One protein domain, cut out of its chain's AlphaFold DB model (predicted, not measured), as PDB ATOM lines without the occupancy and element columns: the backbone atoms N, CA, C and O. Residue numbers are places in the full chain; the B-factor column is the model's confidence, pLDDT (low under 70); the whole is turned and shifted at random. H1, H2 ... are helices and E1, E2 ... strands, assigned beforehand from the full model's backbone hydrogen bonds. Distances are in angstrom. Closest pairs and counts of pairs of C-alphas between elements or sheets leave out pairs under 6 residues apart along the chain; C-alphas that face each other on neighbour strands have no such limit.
ATOM      1  N   VAL A  23      12.950  25.690 -15.836       87.94
ATOM      2  CA  VAL A  23      12.349  24.683 -16.722       87.94
ATOM      3  C   VAL A  23      11.521  25.434 -17.765       87.94
ATOM      4  O   VAL A  23      10.326  25.669 -17.539       87.94
ATOM      5  N   PRO A  24      12.151  25.920 -18.850       84.94
ATOM      6  CA  PRO A  24      11.459  26.617 -19.922       84.94
ATOM      7  C   PRO A  24      10.379  25.726 -20.540       84.94
ATOM      8  O   PRO A  24      10.562  24.525 -20.738       84.94
ATOM      9  N   ARG A  25       9.228  26.334 -20.827       81.44
ATOM     10  CA  ARG A  25       8.121  25.684 -21.548       81.44
ATOM     11  C   ARG A  25       8.113  26.047 -23.025       81.44
ATOM     12  O   ARG A  25       7.604  25.278 -23.829       81.44
ATOM     13  N   GLN A  26       8.703  27.190 -23.358       82.31
ATOM     14  CA  GLN A  26       8.747  27.722 -24.703       82.31
ATOM     15  C   GLN A  26      10.036  27.262 -25.384       82.31
ATOM     16  O   GLN A  26      11.097  27.878 -25.266       82.31
ATOM     17  N   LEU A  27       9.935  26.110 -26.041       85.38
ATOM     18  CA  LEU A  27      10.958  25.588 -26.935       85.38
ATOM     19  C   LEU A  27      10.488  25.794 -28.375       85.38
ATOM     20  O   LEU A  27       9.297  25.665 -28.661       85.38
ATOM     21  N   ASN A  28      11.419  26.095 -29.276       84.94
ATOM     22  CA  ASN A  28      11.110  26.232 -30.693       84.94
ATOM     23  C   ASN A  28      10.673  24.868 -31.259       84.94
ATOM     24  O   ASN A  28      11.462  23.921 -31.300       84.94
ATOM     25  N   SER A  29       9.411  24.745 -31.666       79.50
ATOM     26  CA  SER A  29       8.871  23.503 -32.220       79.50
ATOM     27  C   SER A  29       9.283  23.268 -33.672       79.50
ATOM     28  O   SER A  29       9.242  22.130 -34.120       79.50
ATOM     29  N   GLU A  30       9.700  24.298 -34.405       81.25
ATOM     30  CA  GLU A  30      10.087  24.190 -35.815       81.25
ATOM     31  C   GLU A  30      11.512  23.646 -35.974       81.25
ATOM     32  O   GLU A  30      11.819  22.976 -36.961       81.25
ATOM     33  N   HIS A  31      12.383  23.884 -34.988       83.69
ATOM     34  CA  HIS A  31      13.781  23.478 -35.065       83.69
ATOM     35  C   HIS A  31      13.977  21.985 -34.714       83.69
ATOM     36  O   HIS A  31      13.493  21.524 -33.672       83.69
ATOM     37  N   PRO A  32      14.749  21.209 -35.506       81.12
ATOM     38  CA  PRO A  32      14.914  19.763 -35.307       81.12
ATOM     39  C   PRO A  32      15.530  19.384 -33.953       81.12
ATOM     40  O   PRO A  32      15.257  18.303 -33.440       81.12
ATOM     41  N   VAL A  33      16.334  20.268 -33.354       84.19
ATOM     42  CA  VAL A  33      16.951  20.022 -32.037       84.19
ATOM     43  C   VAL A  33      15.911  19.955 -30.918       84.19
ATOM     44  O   VAL A  33      16.022  19.124 -30.016       84.19
ATOM     45  N   THR A  34      14.918  20.842 -30.959       84.94
ATOM     46  CA  THR A  34      13.962  21.082 -29.870       84.94
ATOM     47  C   THR A  34      12.567  20.534 -30.153       84.94
ATOM     48  O   THR A  34      11.756  20.432 -29.231       84.94
ATOM     49  N   HIS A  35      12.291  20.117 -31.389       80.25
ATOM     50  CA  HIS A  35      11.020  19.516 -31.773       80.25
ATOM     51  C   HIS A  35      10.687  18.278 -30.916       80.25
ATOM     52  O   HIS A  35      11.436  17.301 -30.865       80.25
ATOM     53  N   GLY A  36       9.520  18.304 -30.263       76.25
ATOM     54  CA  GLY A  36       9.014  17.206 -29.430       76.25
ATOM     55  C   GLY A  36       9.653  17.091 -28.041       76.25
ATOM     56  O   GLY A  36       9.226  16.248 -27.251       76.25
ATOM     57  N   LEU A  37      10.631  17.942 -27.710       81.06
ATOM     58  CA  LEU A  37      11.227  17.980 -26.379       81.06
ATOM     59  C   LEU A  37      10.401  18.849 -25.433       81.06
ATOM     60  O   LEU A  37       9.948  19.940 -25.775       81.06
ATOM     61  N   THR A  38      10.237  18.374 -24.201       81.69
ATOM     62  CA  THR A  38       9.566  19.116 -23.130       81.69
ATOM     63  C   THR A  38      10.292  18.915 -21.807       81.69
ATOM     64  O   THR A  38      10.957  17.901 -21.588       81.69
ATOM     65  N   GLY A  39      10.177  19.896 -20.908       82.06
ATOM     66  CA  GLY A  39      10.724  19.783 -19.553       82.06
ATOM     67  C   GLY A  39      12.254  19.770 -19.481       82.06
ATOM     68  O   GLY A  39      12.810  19.293 -18.491       82.06
ATOM     69  N   VAL A  40      12.938  20.284 -20.509       88.31
ATOM     70  CA  VAL A  40      14.391  20.483 -20.465       88.31
ATOM     71  C   VAL A  40      14.694  21.477 -19.347       88.31
ATOM     72  O   VAL A  40      14.058  22.523 -19.236       88.31
ATOM     73  N   THR A  41      15.619  21.115 -18.470       90.56
ATOM     74  CA  THR A  41      15.950  21.873 -17.265       90.56
ATOM     75  C   THR A  41      17.308  22.536 -17.435       90.56
ATOM     76  O   THR A  41      18.282  21.860 -17.761       90.56
ATOM     77  N   PHE A  42      17.378  23.835 -17.144       91.50
ATOM     78  CA  PHE A  42      18.583  24.660 -17.240       91.50
ATOM     79  C   PHE A  42      18.922  25.264 -15.864       91.50
ATOM     80  O   PHE A  42      18.396  26.321 -15.489       91.50
ATOM     81  N   PRO A  43      19.766  24.579 -15.069       90.50
ATOM     82  CA  PRO A  43      20.253  25.070 -13.782       90.50
ATOM     83  C   PRO A  43      21.236  26.232 -13.940       90.50
ATOM     84  O   PRO A  43      22.175  26.130 -14.718       90.50
ATOM     85  N   PHE A  44      21.096  27.293 -13.150       89.19
ATOM     86  CA  PHE A  44      22.047  28.412 -13.072       89.19
ATOM     87  C   PHE A  44      22.455  28.967 -14.446       89.19
ATOM     88  O   PHE A  44      23.625  29.239 -14.698       89.19
ATOM     89  N   VAL A  45      21.484  29.064 -15.350       91.62
ATOM     90  CA  VAL A  45      21.705  29.502 -16.725       91.62
ATOM     91  C   VAL A  45      21.759  31.024 -16.802       91.62
ATOM     92  O   VAL A  45      20.977  31.716 -16.146       91.62
ATOM     93  N   SER A  46      22.676  31.533 -17.616       91.88
ATOM     94  CA  SER A  46      22.763  32.947 -17.958       91.88
ATOM     95  C   SER A  46      21.920  33.252 -19.198       91.88
ATOM     96  O   SER A  46      21.900  32.444 -20.131       91.88
ATOM     97  N   PRO A  47      21.235  34.403 -19.241       91.62
ATOM     98  CA  PRO A  47      20.536  34.843 -20.438       91.62
ATOM     99  C   PRO A  47      21.540  35.174 -21.549       91.62
ATOM    100  O   PRO A  47      22.647  35.649 -21.289       91.62
ATOM    101  N   LEU A  48      21.138  34.923 -22.790       90.12
ATOM    102  CA  LEU A  48      21.871  35.289 -23.992       90.12
ATOM    103  C   LEU A  48      21.232  36.536 -24.598       90.12
ATOM    104  O   LEU A  48      20.036  36.556 -24.893       90.12
ATOM    105  N   GLU A  49      22.045  37.562 -24.816       85.31
ATOM    106  CA  GLU A  49      21.653  38.756 -25.555       85.31
ATOM    107  C   GLU A  49      22.241  38.683 -26.963       85.31
ATOM    108  O   GLU A  49      23.418  38.359 -27.144       85.31
ATOM    109  N   ASN A  50      21.420  38.957 -27.978       76.94
ATOM    110  CA  ASN A  50      21.915  39.030 -29.345       76.94
ATOM    111  C   ASN A  50      22.522  40.417 -29.586       76.94
ATOM    112  O   ASN A  50      21.798  41.394 -29.762       76.94
ATOM    113  N   VAL A  51      23.852  40.484 -29.576       65.19
ATOM    114  CA  VAL A  51      24.621  41.725 -29.768       65.19
ATOM    115  C   VAL A  51      25.047  41.912 -31.235       65.19
ATOM    116  O   VAL A  51      25.487  42.993 -31.618       65.19
ATOM    117  N   ALA A  52      24.908  40.884 -32.081       59.38
ATOM    118  CA  ALA A  52      25.385  40.924 -33.460       59.38
ATOM    119  C   ALA A  52      24.292  41.411 -34.426       59.38
ATOM    120  O   ALA A  52      23.203  40.840 -34.508       59.38
ATOM    121  N   ALA A  53      24.610  42.440 -35.218       55.75
ATOM    122  CA  ALA A  53      23.918  42.662 -36.482       55.75
ATOM    123  C   ALA A  53      24.166  41.419 -37.348       55.75
ATOM    124  O   ALA A  53      25.317  41.028 -37.503       55.75
ATOM    125  N   GLN A  54      23.106  40.771 -37.838       59.41
ATOM    126  CA  GLN A  54      23.227  39.577 -38.679       59.41
ATOM    127  C   GLN A  54      24.222  39.840 -39.815       59.41
ATOM    128  O   GLN A  54      23.962  40.676 -40.685       59.41
ATOM    129  N   ASP A  55      25.347  39.127 -39.805       61.22
ATOM    130  CA  ASP A  55      26.238  39.070 -40.955       61.22
ATOM    131  C   ASP A  55      25.461  38.483 -42.139       61.22
ATOM    132  O   ASP A  55      24.657  37.557 -41.982       61.22
ATOM    133  N   ALA A  56      25.661  39.047 -43.330       58.69
ATOM    134  CA  ALA A  56      24.942  38.647 -44.533       58.69
ATOM    135  C   ALA A  56      25.213  37.163 -44.856       58.69
ATOM    136  O   ALA A  56      26.241  36.833 -45.438       58.69
ATOM    137  N   GLY A  57      24.283  36.278 -44.477       68.94
ATOM    138  CA  GLY A  57      24.348  34.833 -44.738       68.94
ATOM    139  C   GLY A  57      24.326  33.923 -43.503       68.94
ATOM    140  O   GLY A  57      24.181  32.711 -43.667       68.94
ATOM    141  N   SER A  58      24.389  34.474 -42.284       77.75
ATOM    142  CA  SER A  58      24.219  33.711 -41.036       77.75
ATOM    143  C   SER A  58      22.825  33.907 -40.434       77.75
ATOM    144  O   SER A  58      22.399  35.031 -40.164       77.75
ATOM    145  N   THR A  59      22.114  32.808 -40.183       83.75
ATOM    146  CA  THR A  59      20.833  32.801 -39.467       83.75
ATOM    147  C   THR A  59      21.064  32.506 -37.991       83.75
ATOM    148  O   THR A  59      21.826  31.607 -37.634       83.75
ATOM    149  N   ILE A  60      20.414  33.288 -37.127       86.31
ATOM    150  CA  ILE A  60      20.460  33.112 -35.675       86.31
ATOM    151  C   ILE A  60      19.064  32.706 -35.210       86.31
ATOM    152  O   ILE A  60      18.148  33.529 -35.238       86.31
ATOM    153  N   ASP A  61      18.934  31.474 -34.729       88.25
ATOM    154  CA  ASP A  61      17.683  30.932 -34.207       88.25
ATOM    155  C   ASP A  61      17.756  30.788 -32.685       88.25
ATOM    156  O   ASP A  61      18.689  30.206 -32.126       88.25
ATOM    157  N   MET A  62      16.753  31.320 -31.986       89.31
ATOM    158  CA  MET A  62      16.593  31.104 -30.547       89.31
ATOM    159  C   MET A  62      15.828  29.798 -30.332       89.31
ATOM    160  O   MET A  62      14.675  29.664 -30.748       89.31
ATOM    161  N   LEU A  63      16.471  28.819 -29.695       87.94
ATOM    162  CA  LEU A  63      15.889  27.488 -29.502       87.94
ATOM    163  C   LEU A  63      15.057  27.384 -28.229       87.94
ATOM    164  O   LEU A  63      14.057  26.666 -28.185       87.94
ATOM    165  N   VAL A  64      15.509  28.059 -27.173       90.50
ATOM    166  CA  VAL A  64      14.924  27.944 -25.840       90.50
ATOM    167  C   VAL A  64      14.810  29.323 -25.219       90.50
ATOM    168  O   VAL A  64      15.817  30.014 -25.038       90.50
ATOM    169  N   THR A  65      13.589  29.665 -24.820       89.62
ATOM    170  CA  THR A  65      13.274  30.928 -24.159       89.62
ATOM    171  C   THR A  65      12.621  30.651 -22.804       89.62
ATOM    172  O   THR A  65      11.840  29.709 -22.630       89.62
ATOM    173  N   SER A  66      12.980  31.444 -21.796       90.38
ATOM    174  CA  SER A  66      12.357  31.383 -20.475       90.38
ATOM    175  C   SER A  66      10.915  31.918 -20.514       90.38
ATOM    176  O   SER A  66      10.458  32.495 -21.495       90.38
ATOM    177  N   SER A  67      10.167  31.718 -19.427       88.25
ATOM    178  CA  SER A  67       8.800  32.242 -19.306       88.25
ATOM    179  C   SER A  67       8.766  33.759 -19.103       88.25
ATOM    180  O   SER A  67       9.696  34.316 -18.530       88.25
ATOM    181  N   GLU A  68       7.617  34.390 -19.364       86.12
ATOM    182  CA  GLU A  68       7.361  35.810 -19.051       86.12
ATOM    183  C   GLU A  68       7.654  36.195 -17.589       86.12
ATOM    184  O   GLU A  68       8.033  37.324 -17.296       86.12
ATOM    185  N   LYS A  69       7.516  35.246 -16.654       86.25
ATOM    186  CA  LYS A  69       7.831  35.428 -15.227       86.25
ATOM    187  C   LYS A  69       9.296  35.124 -14.917       86.25
ATOM    188  O   LYS A  69       9.585  34.385 -13.974       86.25
ATOM    189  N   SER A  70      10.214  35.650 -15.721       88.62
ATOM    190  CA  SER A  70      11.652  35.515 -15.488       88.62
ATOM    191  C   SER A  70      12.303  36.865 -15.197       88.62
ATOM    192  O   SER A  70      11.750  37.917 -15.513       88.62
ATOM    193  N   TRP A  71      13.432  36.828 -14.499       88.88
ATOM    194  CA  TRP A  71      14.210  37.998 -14.104       88.88
ATOM    195  C   TRP A  71      15.682  37.618 -14.050       88.88
ATOM    196  O   TRP A  71      16.021  36.434 -13.911       88.88
ATOM    197  N   ILE A  72      16.553  38.617 -14.125       88.62
ATOM    198  CA  ILE A  72      17.992  38.414 -14.048       88.62
ATOM    199  C   ILE A  72      18.441  38.854 -12.659       88.62
ATOM    200  O   ILE A  72      18.130  39.942 -12.182       88.62
ATOM    201  N   ASP A  91      11.152  41.867  -9.612       81.06
ATOM    202  CA  ASP A  91      10.726  42.553 -10.824       81.06
ATOM    203  C   ASP A  91      10.944  41.607 -12.006       81.06
ATOM    204  O   ASP A  91      12.068  41.200 -12.292       81.06
ATOM    205  N   PHE A  92       9.858  41.191 -12.655       85.69
ATOM    206  CA  PHE A  92       9.943  40.334 -13.834       85.69
ATOM    207  C   PHE A  92      10.358  41.170 -15.048       85.69
ATOM    208  O   PHE A  92       9.673  42.124 -15.409       85.69
ATOM    209  N   GLU A  93      11.462  40.784 -15.682       84.06
ATOM    210  CA  GLU A  93      12.046  41.463 -16.847       84.06
ATOM    211  C   GLU A  93      11.538  40.886 -18.179       84.06
ATOM    212  O   GLU A  93      11.837  41.418 -19.244       84.06
ATOM    213  N   GLY A  94      10.743  39.813 -18.127       86.31
ATOM    214  CA  GLY A  94      10.172  39.156 -19.300       86.31
ATOM    215  C   GLY A  94      10.922  37.884 -19.704       86.31
ATOM    216  O   GLY A  94      11.736  37.374 -18.931       86.31
ATOM    217  N   PRO A  95      10.602  37.313 -20.877       89.25
ATOM    218  CA  PRO A  95      11.253  36.113 -21.392       89.25
ATOM    219  C   PRO A  95      12.704  36.398 -21.810       89.25
ATOM    220  O   PRO A  95      13.006  37.423 -22.411       89.25
ATOM    221  N   GLN A  96      13.599  35.464 -21.499       90.56
ATOM    222  CA  GLN A  96      15.043  35.548 -21.715       90.56
ATOM    223  C   GLN A  96      15.505  34.369 -22.567       90.56
ATOM    224  O   GLN A  96      15.090  33.229 -22.336       90.56
ATOM    225  N   ASN A  97      16.379  34.618 -23.538       91.69
ATOM    226  CA  ASN A  97      16.910  33.558 -24.390       91.69
ATOM    227  C   ASN A  97      17.978  32.765 -23.636       91.69
ATOM    228  O   ASN A  97      18.854  33.346 -23.005       91.69
ATOM    229  N   LEU A  98      17.903  31.438 -23.688       91.31
ATOM    230  CA  LEU A  98      18.810  30.546 -22.954       91.31
ATOM    231  C   LEU A  98      19.751  29.779 -23.886       91.31
ATOM    232  O   LEU A  98      20.883  29.463 -23.513       91.31
ATOM    233  N   VAL A  99      19.263  29.460 -25.089       91.75
ATOM    234  CA  VAL A  99      20.001  28.716 -26.111       91.75
ATOM    235  C   VAL A  99      19.793  29.368 -27.467       91.75
ATOM    236  O   VAL A  99      18.652  29.584 -27.882       91.75
ATOM    237  N   ALA A 100      20.900  29.606 -28.160       91.44
ATOM    238  CA  ALA A 100      20.934  30.126 -29.515       91.44
ATOM    239  C   ALA A 100      21.706  29.173 -30.429       91.44
ATOM    240  O   ALA A 100      22.713  28.583 -30.025       91.44
ATOM    241  N   THR A 101      21.259  29.061 -31.671       90.50
ATOM    242  CA  THR A 101      21.998  28.415 -32.752       90.50
ATOM    243  C   THR A 101      22.306  29.414 -33.843       90.50
ATOM    244  O   THR A 101      21.490  30.275 -34.162       90.50
ATOM    245  N   ILE A 102      23.499  29.289 -34.407       88.81
ATOM    246  CA  ILE A 102      23.960  30.073 -35.544       88.81
ATOM    247  C   ILE A 102      24.264  29.082 -36.657       88.81
ATOM    248  O   ILE A 102      25.022  28.129 -36.445       88.81
ATOM    249  N   SER A 103      23.665  29.292 -37.822       86.38
ATOM    250  CA  SER A 103      23.901  28.470 -39.006       86.38
ATOM    251  C   SER A 103      24.120  29.320 -40.246       86.38
ATOM    252  O   SER A 103      23.447  30.330 -40.428       86.38
ATOM    253  N   GLY A 104      25.025  28.884 -41.120       84.44
ATOM    254  CA  GLY A 104      25.252  29.507 -42.424       84.44
ATOM    255  C   GLY A 104      26.717  29.821 -42.677       84.44
ATOM    256  O   GLY A 104      27.605  29.094 -42.215       84.44
ATOM    257  N   THR A 105      26.953  30.899 -43.424       84.00
ATOM    258  CA  THR A 105      28.297  31.350 -43.773       84.00
ATOM    259  C   THR A 105      28.940  32.071 -42.596       84.00
ATOM    260  O   THR A 105      28.480  33.131 -42.167       84.00
ATOM    261  N   LEU A 106      30.013  31.492 -42.055       80.06
ATOM    262  CA  LEU A 106      30.825  32.141 -41.024       80.06
ATOM    263  C   LEU A 106      32.186  32.520 -41.591       80.06
ATOM    264  O   LEU A 106      32.940  31.668 -42.075       80.06
ATOM    265  N   LYS A 107      32.505  33.812 -41.479       77.19
ATOM    266  CA  LYS A 107      33.831  34.331 -41.789       77.19
ATOM    267  C   LYS A 107      34.807  33.919 -40.690       77.19
ATOM    268  O   LYS A 107      34.516  34.050 -39.501       77.19
ATOM    269  N   THR A 108      35.981  33.425 -41.075       75.62
ATOM    270  CA  THR A 108      37.022  33.095 -40.097       75.62
ATOM    271  C   THR A 108      37.677  34.362 -39.544       75.62
ATOM    272  O   THR A 108      38.046  35.263 -40.296       75.62
ATOM    273  N   ALA A 109      37.884  34.419 -38.226       72.75
ATOM    274  CA  ALA A 109      38.659  35.489 -37.591       72.75
ATOM    275  C   ALA A 109      40.165  35.412 -37.924       72.75
ATOM    276  O   ALA A 109      40.901  36.361 -37.691       72.75
ATOM    277  N   GLU A 134      36.242  30.957 -45.336       67.19
ATOM    278  CA  GLU A 134      34.796  30.924 -45.120       67.19
ATOM    279  C   GLU A 134      34.305  29.470 -45.077       67.19
ATOM    280  O   GLU A 134      34.946  28.562 -45.619       67.19
ATOM    281  N   THR A 135      33.204  29.225 -44.372       72.25
ATOM    282  CA  THR A 135      32.522  27.924 -44.346       72.25
ATOM    283  C   THR A 135      31.046  28.131 -44.637       72.25
ATOM    284  O   THR A 135      30.387  28.794 -43.849       72.25
ATOM    285  N   ASP A 136      30.534  27.518 -45.707       71.50
ATOM    286  CA  ASP A 136      29.141  27.682 -46.166       71.50
ATOM    287  C   ASP A 136      28.091  27.084 -45.215       71.50
ATOM    288  O   ASP A 136      26.945  27.530 -45.172       71.50
ATOM    289  N   HIS A 137      28.474  26.064 -44.442       78.19
ATOM    290  CA  HIS A 137      27.581  25.319 -43.548       78.19
ATOM    291  C   HIS A 137      28.151  25.220 -42.135       78.19
ATOM    292  O   HIS A 137      28.265  24.134 -41.563       78.19
ATOM    293  N   ALA A 138      28.562  26.351 -41.568       84.00
ATOM    294  CA  ALA A 138      28.984  26.363 -40.181       84.00
ATOM    295  C   ALA A 138      27.760  26.265 -39.265       84.00
ATOM    296  O   ALA A 138      26.715  26.858 -39.536       84.00
ATOM    297  N   ARG A 139      27.894  25.503 -38.178       86.38
ATOM    298  CA  ARG A 139      26.875  25.345 -37.138       86.38
ATOM    299  C   ARG A 139      27.515  25.604 -35.789       86.38
ATOM    300  O   ARG A 139      28.475  24.934 -35.414       86.38
ATOM    301  N   VAL A 140      26.981  26.573 -35.061       88.19
ATOM    302  CA  VAL A 140      27.444  26.934 -33.722       88.19
ATOM    303  C   VAL A 140      26.251  26.924 -32.784       88.19
ATOM    304  O   VAL A 140      25.193  27.459 -33.097       88.19
ATOM    305  N   VAL A 141      26.432  26.312 -31.619       90.44
ATOM    306  CA  VAL A 141      25.440  26.294 -30.546       90.44
ATOM    307  C   VAL A 141      26.016  27.073 -29.378       90.44
ATOM    308  O   VAL A 141      27.134  26.804 -28.940       90.44
ATOM    309  N   VAL A 142      25.237  28.006 -28.843       91.44
ATOM    310  CA  VAL A 142      25.573  28.747 -27.629       91.44
ATOM    311  C   VAL A 142      24.528  28.425 -26.570       91.44
ATOM    312  O   VAL A 142      23.333  28.636 -26.770       91.44
ATOM    313  N   VAL A 143      24.989  27.912 -25.432       92.12
ATOM    314  CA  VAL A 143      24.159  27.624 -24.259       92.12
ATOM    315  C   VAL A 143      24.654  28.495 -23.115       92.12
ATOM    316  O   VAL A 143      25.843  28.477 -22.800       92.12
ATOM    317  N   GLY A 144      23.749  29.219 -22.454       89.75
ATOM    318  CA  GLY A 144      24.077  30.122 -21.344       89.75
ATOM    319  C   GLY A 144      24.607  29.456 -20.062       89.75
ATOM    320  O   GLY A 144      24.710  30.111 -19.029       89.75
ATOM    321  N   GLY A 145      24.914  28.157 -20.077       89.69
ATOM    322  CA  GLY A 145      25.443  27.420 -18.931       89.69
ATOM    323  C   GLY A 145      25.815  25.974 -19.274       89.69
ATOM    324  O   GLY A 145      25.261  25.377 -20.192       89.69
ATOM    325  N   SER A 146      26.745  25.393 -18.515       90.50
ATOM    326  CA  SER A 146      27.235  24.015 -18.714       90.50
ATOM    327  C   SER A 146      26.551  22.975 -17.824       90.50
ATOM    328  O   SER A 146      26.714  21.773 -18.019       90.50
ATOM    329  N   SER A 147      25.767  23.422 -16.846       89.25
ATOM    330  CA  SER A 147      25.132  22.590 -15.817       89.25
ATOM    331  C   SER A 147      24.191  21.513 -16.368       89.25
ATOM    332  O   SER A 147      23.982  20.502 -15.703       89.25
ATOM    333  N   ILE A 148      23.655  21.698 -17.580       89.50
ATOM    334  CA  ILE A 148      22.828  20.711 -18.291       89.50
ATOM    335  C   ILE A 148      23.572  19.391 -18.554       89.50
ATOM    336  O   ILE A 148      22.940  18.341 -18.662       89.50
ATOM    337  N   LEU A 149      24.908  19.442 -18.613       88.56
ATOM    338  CA  LEU A 149      25.784  18.291 -18.839       88.56
ATOM    339  C   LEU A 149      26.164  17.557 -17.547       88.56
ATOM    340  O   LEU A 149      26.806  16.515 -17.613       88.56
ATOM    341  N   LEU A 150      25.826  18.102 -16.375       89.75
ATOM    342  CA  LEU A 150      26.173  17.487 -15.097       89.75
ATOM    343  C   LEU A 150      25.173  16.384 -14.749       89.75
ATOM    344  O   LEU A 150      23.971  16.648 -14.717       89.75
ATOM    345  N   ASP A 151      25.681  15.211 -14.353       88.00
ATOM    346  CA  ASP A 151      24.891  14.014 -14.019       88.00
ATOM    347  C   ASP A 151      23.706  14.293 -13.079       88.00
ATOM    348  O   ASP A 151      22.609  13.769 -13.257       88.00
ATOM    349  N   GLN A 152      23.892  15.170 -12.088       85.19
ATOM    350  CA  GLN A 152      22.857  15.522 -11.107       85.19
ATOM    351  C   GLN A 152      21.645  16.264 -11.702       85.19
ATOM    352  O   GLN A 152      20.590  16.335 -11.070       85.19
ATOM    353  N   TYR A 153      21.804  16.847 -12.892       83.19
ATOM    354  CA  TYR A 153      20.772  17.571 -13.634       83.19
ATOM    355  C   TYR A 153      20.419  16.881 -14.955       83.19
ATOM    356  O   TYR A 153      19.601  17.388 -15.723       83.19
ATOM    357  N   THR A 154      21.010  15.722 -15.228       81.31
ATOM    358  CA  THR A 154      20.758  14.941 -16.428       81.31
ATOM    359  C   THR A 154      19.435  14.176 -16.285       81.31
ATOM    360  O   THR A 154      19.367  13.110 -15.680       81.31
ATOM    361  N   SER A 155      18.358  14.736 -16.836       85.81
ATOM    362  CA  SER A 155      17.068  14.060 -17.047       85.81
ATOM    363  C   SER A 155      16.997  13.411 -18.435       85.81
ATOM    364  O   SER A 155      17.797  13.747 -19.307       85.81
ATOM    365  N   GLU A 156      16.013  12.538 -18.681       86.19
ATOM    366  CA  GLU A 156      15.762  11.979 -20.026       86.19
ATOM    367  C   GLU A 156      15.607  13.089 -21.081       86.19
ATOM    368  O   GLU A 156      16.209  13.018 -22.152       86.19
ATOM    369  N   SER A 157      14.886  14.167 -20.751       86.31
ATOM    370  CA  SER A 157      14.737  15.337 -21.626       86.31
ATOM    371  C   SER A 157      16.060  16.067 -21.877       86.31
ATOM    372  O   SER A 157      16.320  16.479 -23.005       86.31
ATOM    373  N   ASN A 158      16.910  16.221 -20.855       89.38
ATOM    374  CA  ASN A 158      18.215  16.871 -21.003       89.38
ATOM    375  C   ASN A 158      19.175  16.015 -21.841       89.38
ATOM    376  O   ASN A 158      19.874  16.549 -22.697       89.38
ATOM    377  N   GLN A 159      19.172  14.692 -21.651       89.00
ATOM    378  CA  GLN A 159      19.948  13.764 -22.481       89.00
ATOM    379  C   GLN A 159      19.497  13.822 -23.938       89.00
ATOM    380  O   GLN A 159      20.330  13.960 -24.830       89.00
ATOM    381  N   ALA A 160      18.185  13.759 -24.179       87.50
ATOM    382  CA  ALA A 160      17.624  13.856 -25.520       87.50
ATOM    383  C   ALA A 160      17.998  15.188 -26.186       87.50
ATOM    384  O   ALA A 160      18.432  15.190 -27.333       87.50
ATOM    385  N   PHE A 161      17.921  16.300 -25.451       88.44
ATOM    386  CA  PHE A 161      18.342  17.614 -25.936       88.44
ATOM    387  C   PHE A 161      19.824  17.655 -26.327       88.44
ATOM    388  O   PHE A 161      20.155  18.093 -27.426       88.44
ATOM    389  N   VAL A 162      20.719  17.163 -25.467       89.88
ATOM    390  CA  VAL A 162      22.165  17.144 -25.741       89.88
ATOM    391  C   VAL A 162      22.492  16.229 -26.922       89.88
ATOM    392  O   VAL A 162      23.282  16.608 -27.782       89.88
ATOM    393  N   LEU A 163      21.861  15.058 -27.015       87.69
ATOM    394  CA  LEU A 163      22.035  14.160 -28.158       87.69
ATOM    395  C   LEU A 163      21.515  14.792 -29.454       87.69
ATOM    396  O   LEU A 163      22.175  14.674 -30.478       87.69
ATOM    397  N   ASN A 164      20.379  15.489 -29.413       86.62
ATOM    398  CA  ASN A 164      19.851  16.210 -30.569       86.62
ATOM    399  C   ASN A 164      20.771  17.360 -30.999       86.62
ATOM    400  O   ASN A 164      20.930  17.591 -32.194       86.62
ATOM    401  N   LEU A 165      21.387  18.067 -30.047       88.81
ATOM    402  CA  LEU A 165      22.385  19.098 -30.334       88.81
ATOM    403  C   LEU A 165      23.627  18.512 -31.000       88.81
ATOM    404  O   LEU A 165      24.056  19.017 -32.033       88.81
ATOM    405  N   LEU A 166      24.192  17.445 -30.428       88.31
ATOM    406  CA  LEU A 166      25.360  16.773 -30.995       88.31
ATOM    407  C   LEU A 166      25.062  16.245 -32.392       88.31
ATOM    408  O   LEU A 166      25.856  16.451 -33.305       88.31
ATOM    409  N   ASP A 167      23.898  15.631 -32.574       84.81
ATOM    410  CA  ASP A 167      23.470  15.172 -33.881       84.81
ATOM    411  C   ASP A 167      23.339  16.338 -34.854       84.81
ATOM    412  O   ASP A 167      23.855  16.259 -35.960       84.81
ATOM    413  N   TRP A 168      22.710  17.442 -34.450       85.88
ATOM    414  CA  TRP A 168      22.591  18.628 -35.297       85.88
ATOM    415  C   TRP A 168      23.950  19.251 -35.631       85.88
ATOM    416  O   TRP A 168      24.107  19.838 -36.692       85.88
ATOM    417  N   MET A 169      24.967  19.102 -34.787       85.94
ATOM    418  CA  MET A 169      26.320  19.569 -35.105       85.94
ATOM    419  C   MET A 169      27.099  18.600 -36.006       85.94
ATOM    420  O   MET A 169      27.985  19.038 -36.736       85.94
ATOM    421  N   LEU A 170      26.802  17.298 -35.943       84.75
ATOM    422  CA  LEU A 170      27.578  16.241 -36.606       84.75
ATOM    423  C   LEU A 170      26.947  15.720 -37.903       84.75
ATOM    424  O   LEU A 170      27.673  15.276 -38.792       84.75
ATOM    425  N   LEU A 171      25.618  15.707 -37.995       74.50
ATOM    426  CA  LEU A 171      24.869  15.127 -39.104       74.50
ATOM    427  C   LEU A 171      24.344  16.186 -40.071       74.50
ATOM    428  O   LEU A 171      23.979  17.302 -39.705       74.50
ATOM    429  N   ASP A 172      24.235  15.757 -41.320       67.75
ATOM    430  CA  ASP A 172      23.607  16.509 -42.396       67.75
ATOM    431  C   ASP A 172      22.087  16.650 -42.167       67.75
ATOM    432  O   ASP A 172      21.450  15.756 -41.593       67.75
ATOM    433  N   ASP A 173      21.479  17.747 -42.633       63.75
ATOM    434  CA  ASP A 173      20.081  18.109 -42.304       63.75
ATOM    435  C   ASP A 173      19.063  17.016 -42.663       63.75
ATOM    436  O   ASP A 173      18.090  16.777 -41.939       63.75
ATOM    437  N   ALA A 174      19.316  16.283 -43.749       61.19
ATOM    438  CA  ALA A 174      18.454  15.194 -44.202       61.19
ATOM    439  C   ALA A 174      18.378  14.025 -43.196       61.19
ATOM    440  O   ALA A 174      17.332  13.382 -43.077       61.19
ATOM    441  N   MET A 175      19.450  13.762 -42.442       63.62
ATOM    442  CA  MET A 175      19.518  12.648 -41.485       63.62
ATOM    443  C   MET A 175      18.857  12.979 -40.142       63.62
ATOM    444  O   MET A 175      18.322  12.084 -39.482       63.62
ATOM    445  N   LEU A 176      18.822  14.261 -39.769       63.56
ATOM    446  CA  LEU A 176      18.191  14.729 -38.531       63.56
ATOM    447  C   LEU A 176      16.678  14.497 -38.530       63.56
ATOM    448  O   LEU A 176      16.111  14.065 -37.525       63.56
ATOM    449  N   SER A 177      16.034  14.693 -39.683       62.31
ATOM    450  CA  SER A 177      14.582  14.518 -39.850       62.31
ATOM    451  C   SER A 177      14.085  13.079 -39.621       62.31
ATOM    452  O   SER A 177      12.915  12.861 -39.296       62.31
ATOM    453  N   ILE A 178      14.960  12.077 -39.772       63.44
ATOM    454  CA  ILE A 178      14.607  10.658 -39.618       63.44
ATOM    455  C   ILE A 178      14.644  10.248 -38.138       63.44
ATOM    456  O   ILE A 178      13.804   9.457 -37.701       63.44
ATOM    457  N   ARG A 179      15.568  10.808 -37.343       61.47
ATOM    458  CA  ARG A 179      15.767  10.428 -35.931       61.47
ATOM    459  C   ARG A 179      14.719  11.031 -34.988       61.47
ATOM    460  O   ARG A 179      14.304  10.372 -34.036       61.47
ATOM    461  N   THR A 180      14.228  12.237 -35.268       56.31
ATOM    462  CA  THR A 180      13.292  12.973 -34.391       56.31
ATOM    463  C   THR A 180      11.865  12.411 -34.374       56.31
ATOM    464  O   THR A 180      11.069  12.762 -33.502       56.31
ATOM    465  N   ARG A 181      11.535  11.467 -35.267       60.06
ATOM    466  CA  ARG A 181      10.210  10.821 -35.333       60.06
ATOM    467  C   ARG A 181       9.887   9.942 -34.109       60.06
ATOM    468  O   ARG A 181       8.722   9.624 -33.896       60.06
TER     469      ARG A 181
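This is residues 23 to 72, 91 to 109 and 134 to 181 of the 231 residues of an uncharacterized protein of Nitrospirales bacterium (UniProt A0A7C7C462). A twisted sheet of three strands, E1-E2-E3, forms a slab; H1 grazes it with one end, and short H2 folds back from there. A long unnamed stretch, residues 23 to 57, precedes the antiparallel sheet. The printed part has 117 residues, with E1, E2, E3, H1, H2 in chain order; it is mixed, with under half in named elements, and compact, radius of gyration of the C-alphas 14.6 A, spans 42 by 34 by 24 A.

Residues 26 to 27 pair antiparallel with residues 64 to 65 of E1, residues 58 to 65. E2, residues 97 to 107, is antiparallel to E1, with N 61 and O 101 within hydrogen-bond range at 2.9 A. E3, residues 134 to 143, is antiparallel to E2, with N 102 and O 140 at 2.8 A. H1, residues 156 to 170, only grazes the sheet; its closest C-alphas with E3 are Met 169 and Arg 139, 6.1 A. H2, residues 173 to 181, is close to H1 but not clearly touching, the closest C-alphas being Trp 168 and Leu 176, 6.7 A; they run opposite ways at a shallow tilt of 18 degrees. Every O i to N i+4 pair of H1 is within hydrogen-bond range; H2 has 1 of 5, and 3 of 6 O i to N i+3 pairs.

E1 begins at C-alpha 58, (24.219, 33.711, -41.036), and spans 20.3 A. E2, 24.3 A, bends by 82 degrees at residue 104; E3, 23.6 A, bends by 80 degrees at residue 137. H1 spans 20.8 A; H2, 14.1 A, ends at C-alpha 181, (10.210, 10.821, -35.333).

The C-alphas of Asp 91 and Ala 174, the two farthest apart, are 43.8 A apart. Residues 73 to 90 and 110 to 133 are cut out, with C-alpha gaps of 9.0 A and 9.6 A. The E3 to H1 link is long. The model's pLDDT is under 70 at residues 51 to 57, 134 and 172 to 181.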